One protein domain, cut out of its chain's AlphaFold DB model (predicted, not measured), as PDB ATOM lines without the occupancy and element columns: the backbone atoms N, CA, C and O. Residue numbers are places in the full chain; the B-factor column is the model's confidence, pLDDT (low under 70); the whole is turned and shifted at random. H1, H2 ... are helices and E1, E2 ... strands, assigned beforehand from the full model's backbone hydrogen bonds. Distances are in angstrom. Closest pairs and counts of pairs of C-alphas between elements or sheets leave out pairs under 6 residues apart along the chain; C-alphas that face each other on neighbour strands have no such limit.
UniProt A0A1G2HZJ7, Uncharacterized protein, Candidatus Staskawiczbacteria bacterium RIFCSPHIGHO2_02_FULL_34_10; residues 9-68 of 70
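AT A GLANCE: This is residues 9 to 68 of the 70 residues of an uncharacterized protein of Candidatus Staskawiczbacteria bacterium RIFCSPHIGHO2_02_FULL_34_10 (UniProt A0A1G2HZJ7). Two small strand hairpins stand apart along an elongated shape: E4 and E5, with short E1 beside E4, form one end, and E2 and E3 form an arm reaching to the other. The arm is tied on by residues 21 to 26 and 43 to 47, its tip, residues 32 to 37, sticks out free, and the short helix H1 ends the printed part beside the three-strand sheet. The 60 printed residues hold five named strands and then one named helix, in the order E1 E2 E3 E4 E5 H1; the class is mostly strand, with 27 residues in named elements, under half. The whole is only just loose, close to extended, with a radius of gyration of the C-alphas of 15.2 A and spans of 45 by 27 by 18 A.

HOW THE PARTS SIT: E1, residues 18 to 20, meets E4, residues 48 to 52, only at a point, where C-alphas 19 and 51 face each other at 4.3 A. E2, residues 27 to 31, and E3, residues 38 to 42, form an antiparallel hairpin at 149 degrees, with N 28 and O 41 within hydrogen-bond range at 2.8 A. E4 and E5, residues 59 to 63, form another at 162 degrees, with N 51 and O 60 at 2.8 A. E2 is apart from E1, E4 and E5. H1, residues 65 to 68, is on the sheet E1 - E4 - E5 but only grazes it, with residues 65 to 67; it is too short for an O i to N i+4 pair, and its one O i to N i+3 pair is within range.

IN THESE COORDINATES: E1 begins at C-alpha 18, (-445.378, 310.760, 78.281). E2 is 12.8 A long, E3 13.0 A, E4 12.9 A and E5 13.5 A. H1 ends at C-alpha 68, (-434.315, 309.500, 63.716).

THE WHOLE: The C-alphas farthest apart, of Asp 13 and Asn 34, are 45.7 A from each other. The printed part has no cut, and no link is long. Mean pLDDT of the printed part is 76.2; 19 residues are under 70, among them 40 to 46 and 65 to 68.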
ATOM      1  N   CYS A   9    -445.182 320.211  81.240       83.12
ATOM      2  CA  CYS A   9    -446.555 320.684  81.058       83.12
ATOM      3  C   CYS A   9    -446.798 321.873  81.987       83.12
ATOM      4  O   CYS A   9    -446.786 321.729  83.210       83.12
ATOM      5  N   LYS A  10    -447.021 323.052  81.403       82.31
ATOM      6  CA  LYS A  10    -447.226 324.291  82.165       82.31
ATOM      7  C   LYS A  10    -448.589 324.338  82.862       82.31
ATOM      8  O   LYS A  10    -448.743 325.090  83.814       82.31
ATOM      9  N   ASN A  11    -449.544 323.526  82.406       81.81
ATOM     10  CA  ASN A  11    -450.909 323.487  82.928       81.81
ATOM     11  C   ASN A  11    -451.083 322.570  84.150       81.81
ATOM     12  O   ASN A  11    -452.128 322.609  84.792       81.81
ATOM     13  N   CYS A  12    -450.089 321.736  84.476       83.56
ATOM     14  CA  CYS A  12    -450.168 320.778  85.583       83.56
ATOM     15  C   CYS A  12    -448.859 320.738  86.366       83.56
ATOM     16  O   CYS A  12    -448.188 319.713  86.354       83.56
ATOM     17  N   ASP A  13    -448.448 321.839  86.992       80.25
ATOM     18  CA  ASP A  13    -447.283 321.871  87.892       80.25
ATOM     19  C   ASP A  13    -446.029 321.196  87.321       80.25
ATOM     20  O   ASP A  13    -445.336 320.418  87.981       80.25
ATOM     21  N   ASN A  14    -445.737 321.469  86.049       73.94
ATOM     22  CA  ASN A  14    -444.546 320.970  85.381       73.94
ATOM     23  C   ASN A  14    -444.451 319.431  85.278       73.94
ATOM     24  O   ASN A  14    -443.350 318.859  85.198       73.94
ATOM     25  N   LYS A  15    -445.596 318.740  85.224       81.75
ATOM     26  CA  LYS A  15    -445.645 317.294  84.970       81.75
ATOM     27  C   LYS A  15    -445.002 316.952  83.628       81.75
ATOM     28  O   LYS A  15    -444.999 317.732  82.673       81.75
ATOM     29  N   LYS A  16    -444.396 315.766  83.577       81.69
ATOM     30  CA  LYS A  16    -443.710 315.280  82.379       81.69
ATOM     31  C   LYS A  16    -444.733 314.768  81.379       81.69
ATOM     32  O   LYS A  16    -445.611 313.988  81.733       81.69
ATOM     33  N   PHE A  17    -444.549 315.153  80.128       88.50
ATOM     34  CA  PHE A  17    -445.231 314.521  79.014       88.50
ATOM     35  C   PHE A  17    -444.744 313.077  78.846       88.50
ATOM     36  O   PHE A  17    -443.544 312.802  78.958       88.50
ATOM     37  N   GLN A  18    -445.666 312.163  78.563       88.19
ATOM     38  CA  GLN A  18    -445.378 310.760  78.281       88.19
ATOM     39  C   GLN A  18    -445.604 310.475  76.804       88.19
ATOM     40  O   GLN A  18    -446.573 310.963  76.228       88.19
ATOM     41  N   LYS A  19    -444.705 309.705  76.187       87.94
ATOM     42  CA  LYS A  19    -444.901 309.244  74.810       87.94
ATOM     43  C   LYS A  19    -446.104 308.311  74.806       87.94
ATOM     44  O   LYS A  19    -446.143 307.385  75.613       87.94
ATOM     45  N   ILE A  20    -447.046 308.555  73.909       86.44
ATOM     46  CA  ILE A  20    -448.192 307.677  73.716       86.44
ATOM     47  C   ILE A  20    -448.062 306.959  72.379       86.44
ATOM     48  O   ILE A  20    -447.707 307.557  71.361       86.44
ATOM     49  N   GLU A  21    -448.318 305.660  72.402       79.94
ATOM     50  CA  GLU A  21    -448.408 304.838  71.203       79.94
ATOM     51  C   GLU A  21    -449.878 304.765  70.795       79.94
ATOM     52  O   GLU A  21    -450.751 304.503  71.622       79.94
ATOM     53  N   GLY A  22    -450.172 305.064  69.534       69.38
ATOM     54  CA  GLY A  22    -451.543 305.134  69.054       69.38
ATOM     55  C   GLY A  22    -451.621 305.425  67.564       69.38
ATOM     56  O   GLY A  22    -450.647 305.853  66.943       69.38
ATOM     57  N   VAL A  23    -452.797 305.178  66.992       65.19
ATOM     58  CA  VAL A  23    -453.100 305.517  65.601       65.19
ATOM     59  C   VAL A  23    -453.706 306.915  65.582       65.19
ATOM     60  O   VAL A  23    -454.807 307.126  66.085       65.19
ATOM     61  N   PHE A  24    -452.984 307.875  65.008       70.44
ATOM     62  CA  PHE A  24    -453.442 309.257  64.887       70.44
ATOM     63  C   PHE A  24    -453.863 309.526  63.446       70.44
ATOM     64  O   PHE A  24    -453.040 309.484  62.532       70.44
ATOM     65  N   ALA A  25    -455.147 309.817  63.241       68.00
ATOM     66  CA  ALA A  25    -455.624 310.335  61.969       68.00
ATOM     67  C   ALA A  25    -455.333 311.839  61.920       68.00
ATOM     68  O   ALA A  25    -455.897 312.613  62.693       68.00
ATOM     69  N   ILE A  26    -454.434 312.253  61.029       68.75
ATOM     70  CA  ILE A  26    -454.211 313.671  60.753       68.75
ATOM     71  C   ILE A  26    -455.076 314.046  59.558       68.75
ATOM     72  O   ILE A  26    -455.024 313.408  58.503       68.75
ATOM     73  N   THR A  27    -455.824 315.127  59.705       71.31
ATOM     74  CA  THR A  27    -456.565 315.725  58.603       71.31
ATOM     75  C   THR A  27    -455.823 316.973  58.152       71.31
ATOM     76  O   THR A  27    -455.616 317.900  58.936       71.31
ATOM     77  N   LYS A  28    -455.393 317.004  56.890       67.75
ATOM     78  CA  LYS A  28    -454.836 318.205  56.273       67.75
ATOM     79  C   LYS A  28    -455.982 319.170  55.993       67.75
ATOM     80  O   LYS A  28    -456.963 318.808  55.348       67.75
ATOM     81  N   VAL A  29    -455.837 320.397  56.473       74.19
ATOM     82  CA  VAL A  29    -456.798 321.468  56.234       74.19
ATOM     83  C   VAL A  29    -456.244 322.375  55.144       74.19
ATOM     84  O   VAL A  29    -455.222 323.030  55.344       74.19
ATOM     85  N   GLU A  30    -456.902 322.409  53.988       77.62
ATOM     86  CA  GLU A  30    -456.555 323.314  52.891       77.62
ATOM     87  C   GLU A  30    -457.623 324.393  52.742       77.62
ATOM     88  O   GLU A  30    -458.825 324.117  52.721       77.62
ATOM     89  N   LYS A  31    -457.178 325.647  52.636       77.88
ATOM     90  CA  LYS A  31    -458.052 326.756  52.264       77.88
ATOM     91  C   LYS A  31    -458.126 326.793  50.743       77.88
ATOM     92  O   LYS A  31    -457.115 327.042  50.089       77.88
ATOM     93  N   ASN A  32    -459.306 326.551  50.180       74.94
ATOM     94  CA  ASN A  32    -459.476 326.614  48.735       74.94
ATOM     95  C   ASN A  32    -459.288 328.067  48.271       74.94
ATOM     96  O   ASN A  32    -459.955 328.976  48.771       74.94
ATOM     97  N   ASN A  33    -458.430 328.282  47.270       70.56
ATOM     98  CA  ASN A  33    -458.190 329.605  46.674       70.56
ATOM     99  C   ASN A  33    -459.441 330.213  46.006       70.56
ATOM    100  O   ASN A  33    -459.451 331.395  45.682       70.56
ATOM    101  N   ASN A  34    -460.518 329.434  45.868       72.56
ATOM    102  CA  ASN A  34    -461.794 329.850  45.279       72.56
ATOM    103  C   ASN A  34    -462.754 330.494  46.303       72.56
ATOM    104  O   ASN A  34    -463.938 330.667  46.029       72.56
ATOM    105  N   GLY A  35    -462.263 330.836  47.495       61.78
ATOM    106  CA  GLY A  35    -462.903 331.819  48.369       61.78
ATOM    107  C   GLY A  35    -463.934 331.313  49.377       61.78
ATOM    108  O   GLY A  35    -464.234 332.078  50.280       61.78
ATOM    109  N   ASN A  36    -464.433 330.070  49.313       63.69
ATOM    110  CA  ASN A  36    -465.566 329.652  50.170       63.69
ATOM    111  C   ASN A  36    -465.529 328.205  50.710       63.69
ATOM    112  O   ASN A  36    -466.573 327.627  50.997       63.69
ATOM    113  N   GLY A  37    -464.355 327.594  50.887       68.19
ATOM    114  CA  GLY A  37    -464.299 326.231  51.427       68.19
ATOM    115  C   GLY A  37    -463.017 325.909  52.176       68.19
ATOM    116  O   GLY A  37    -461.918 326.181  51.690       68.19
ATOM    117  N   ILE A  38    -463.184 325.311  53.353       77.56
ATOM    118  CA  ILE A  38    -462.143 324.541  54.026       77.56
ATOM    119  C   ILE A  38    -462.292 323.100  53.535       77.56
ATOM    120  O   ILE A  38    -463.353 322.504  53.721       77.56
ATOM    121  N   THR A  39    -461.255 322.545  52.911       73.50
ATOM    122  CA  THR A  39    -461.233 321.130  52.524       73.50
ATOM    123  C   THR A  39    -460.435 320.344  53.553       73.50
ATOM    124  O   THR A  39    -459.300 320.692  53.880       73.50
ATOM    125  N   PHE A  40    -461.040 319.269  54.047       69.50
ATOM    126  CA  PHE A  40    -460.420 318.311  54.948       69.50
ATOM    127  C   PHE A  40    -459.936 317.123  54.120       69.50
ATOM    128  O   PHE A  40    -460.727 316.267  53.728       69.50
ATOM    129  N   LEU A  41    -458.644 317.094  53.810       64.44
ATOM    130  CA  LEU A  41    -458.029 315.983  53.097       64.44
ATOM    131  C   LEU A  41    -457.428 315.008  54.115       64.44
ATOM    132  O   LEU A  41    -456.808 315.453  55.083       64.44
ATOM    133  N   PRO A  42    -457.559 313.686  53.922       61.97
ATOM    134  CA  PRO A  42    -456.769 312.744  54.701       61.97
ATOM    135  C   PRO A  42    -455.290 313.065  54.468       61.97
ATOM    136  O   PRO A  42    -454.838 313.125  53.322       61.97
ATOM    137  N   ALA A  43    -454.534 313.328  55.535       64.56
ATOM    138  CA  ALA A  43    -453.097 313.463  55.377       64.56
ATOM    139  C   ALA A  43    -452.542 312.080  55.020       64.56
ATOM    140  O   ALA A  43    -452.828 311.093  55.700       64.56
ATOM    141  N   SER A  44    -451.743 312.001  53.957       60.06
ATOM    142  CA  SER A  44    -450.865 310.852  53.734       60.06
ATOM    143  C   SER A  44    -450.069 310.606  55.020       60.06
ATOM    144  O   SER A  44    -449.643 311.567  55.652       60.06
ATOM    145  N   GLY A  45    -449.954 309.343  55.447       63.84
ATOM    146  CA  GLY A  45    -449.527 308.938  56.793       63.84
ATOM    147  C   GLY A  45    -448.137 309.432  57.194       63.84
ATOM    148  O   GLY A  45    -447.166 308.685  57.124       63.84
ATOM    149  N   ILE A  46    -448.045 310.690  57.624       69.50
ATOM    150  CA  ILE A  46    -446.837 311.265  58.201       69.50
ATOM    151  C   ILE A  46    -446.630 310.559  59.542       69.50
ATOM    152  O   ILE A  46    -447.496 310.669  60.414       69.50
ATOM    153  N   PRO A  47    -445.514 309.838  59.737       73.44
ATOM    154  CA  PRO A  47    -445.229 309.237  61.023       73.44
ATOM    155  C   PRO A  47    -445.027 310.360  62.043       73.44
ATOM    156  O   PRO A  47    -444.197 311.257  61.860       73.44
ATOM    157  N   LEU A  48    -445.821 310.326  63.109       78.81
ATOM    158  CA  LEU A  48    -445.771 311.288  64.200       78.81
ATOM    159  C   LEU A  48    -445.365 310.599  65.491       78.81
ATOM    160  O   LEU A  48    -445.741 309.459  65.758       78.81
ATOM    161  N   VAL A  49    -444.669 311.350  66.332       84.19
ATOM    162  CA  VAL A  49    -444.492 311.019  67.738       84.19
ATOM    163  C   VAL A  49    -445.378 311.953  68.543       84.19
ATOM    164  O   VAL A  49    -445.236 313.177  68.478       84.19
ATOM    165  N   VAL A  50    -446.296 311.365  69.305       87.19
ATOM    166  CA  VAL A  50    -447.223 312.107  70.155       87.19
ATOM    167  C   VAL A  50    -446.853 311.890  71.610       87.19
ATOM    168  O   VAL A  50    -446.565 310.774  72.047       87.19
ATOM    169  N   TYR A  51    -446.862 312.980  72.363       89.38
ATOM    170  CA  TYR A  51    -446.714 312.961  73.801       89.38
ATOM    171  C   TYR A  51    -447.919 313.617  74.462       89.38
ATOM    172  O   TYR A  51    -448.412 314.634  73.978       89.38
ATOM    173  N   MET A  52    -448.361 313.062  75.584       89.56
ATOM    174  CA  MET A  52    -449.526 313.525  76.327       89.56
ATOM    175  C   MET A  52    -449.161 313.811  77.782       89.56
ATOM    176  O   MET A  52    -448.406 313.060  78.406       89.56
ATOM    177  N   CYS A  53    -449.691 314.899  78.335       90.69
ATOM    178  CA  CYS A  53    -449.754 315.080  79.779       90.69
ATOM    179  C   CYS A  53    -450.902 314.223  80.318       90.69
ATOM    180  O   CYS A  53    -452.056 314.459  79.976       90.69
ATOM    181  N   THR A  54    -450.608 313.235  81.158       84.81
ATOM    182  CA  THR A  54    -451.617 312.284  81.655       84.81
ATOM    183  C   THR A  54    -452.627 312.897  82.626       84.81
ATOM    184  O   THR A  54    -453.627 312.259  82.922       84.81
ATOM    185  N   GLU A  55    -452.372 314.112  83.117       88.75
ATOM    186  CA  GLU A  55    -453.244 314.808  84.073       88.75
ATOM    187  C   GLU A  55    -454.303 315.667  83.361       88.75
ATOM    188  O   GLU A  55    -455.487 315.563  83.658       88.75
ATOM    189  N   CYS A  56    -453.897 316.505  82.396       88.94
ATOM    190  CA  CYS A  56    -454.806 317.424  81.687       88.94
ATOM    191  C   CYS A  56    -455.096 317.054  80.231       88.94
ATOM    192  O   CYS A  56    -455.889 317.731  79.582       88.94
ATOM    193  N   GLY A  57    -454.427 316.039  79.684       86.88
ATOM    194  CA  GLY A  57    -454.590 315.639  78.287       86.88
ATOM    195  C   GLY A  57    -453.924 316.565  77.265       86.88
ATOM    196  O   GLY A  57    -454.141 316.385  76.071       86.88
ATOM    197  N   GLU A  58    -453.104 317.540  77.682       88.75
ATOM    198  CA  GLU A  58    -452.347 318.382  76.744       88.75
ATOM    199  C   GLU A  58    -451.469 317.512  75.832       88.75
ATOM    200  O   GLU A  58    -450.731 316.645  76.313       88.75
ATOM    201  N   LEU A  59    -451.527 317.764  74.520       87.62
ATOM    202  CA  LEU A  59    -450.793 317.012  73.506       87.62
ATOM    203  C   LEU A  59    -449.637 317.827  72.926       87.62
ATOM    204  O   LEU A  59    -449.788 318.999  72.580       87.62
ATOM    205  N   LYS A  60    -448.496 317.166  72.733       86.69
ATOM    206  CA  LYS A  60    -447.383 317.652  71.915       86.69
ATOM    207  C   LYS A  60    -447.107 316.667  70.795       86.69
ATOM    208  O   LYS A  60    -446.863 315.488  71.045       86.69
ATOM    209  N   ILE A  61    -447.149 317.164  69.568       84.62
ATOM    210  CA  ILE A  61    -447.067 316.361  68.351       84.62
ATOM    211  C   ILE A  61    -445.839 316.801  67.564       84.62
ATOM    212  O   ILE A  61    -445.653 317.993  67.321       84.62
ATOM    213  N   PHE A  62    -445.020 315.840  67.150       82.12
ATOM    214  CA  PHE A  62    -443.797 316.094  66.401       82.12
ATOM    215  C   PHE A  62    -443.663 315.107  65.228       82.12
ATOM    216  O   PHE A  62    -444.016 313.936  65.387       82.12
ATOM    217  N   PRO A  63    -443.124 315.526  64.070       78.50
ATOM    218  CA  PRO A  63    -442.704 314.608  63.010       78.50
ATOM    219  C   PRO A  63    -441.700 313.563  63.517       78.50
ATOM    220  O   PRO A  63    -440.734 313.929  64.186       78.50
ATOM    221  N   ALA A  64    -441.872 312.285  63.163       74.25
ATOM    222  CA  ALA A  64    -440.962 311.216  63.591       74.25
ATOM    223  C   ALA A  64    -439.527 311.400  63.080       74.25
ATOM    224  O   ALA A  64    -438.588 311.097  63.804       74.25
ATOM    225  N   LYS A  65    -439.346 312.013  61.902       69.50
ATOM    226  CA  LYS A  65    -438.016 312.290  61.335       69.50
ATOM    227  C   LYS A  65    -437.118 313.130  62.260       69.50
ATOM    228  O   LYS A  65    -435.912 312.942  62.260       69.50
ATOM    229  N   LEU A  66    -437.693 314.006  63.093       60.56
ATOM    230  CA  LEU A  66    -436.935 314.778  64.097       60.56
ATOM    231  C   LEU A  66    -436.335 313.903  65.216       60.56
ATOM    232  O   LEU A  66    -435.565 314.409  66.025       60.56
ATOM    233  N   PHE A  67    -436.705 312.623  65.290       58.09
ATOM    234  CA  PHE A  67    -436.229 311.663  66.287       58.09
ATOM    235  C   PHE A  67    -435.291 310.600  65.711       58.09
ATOM    236  O   PHE A  67    -434.638 309.929  66.500       58.09
ATOM    237  N   ASP A  68    -435.213 310.457  64.383       52.97
ATOM    238  CA  ASP A  68    -434.315 309.500  63.716       52.97
ATOM    239  C   ASP A  68    -432.902 310.079  63.475       52.97
ATOM    240  O   ASP A  68    -431.992 309.352  63.093       52.97
TER     241      ASP A  68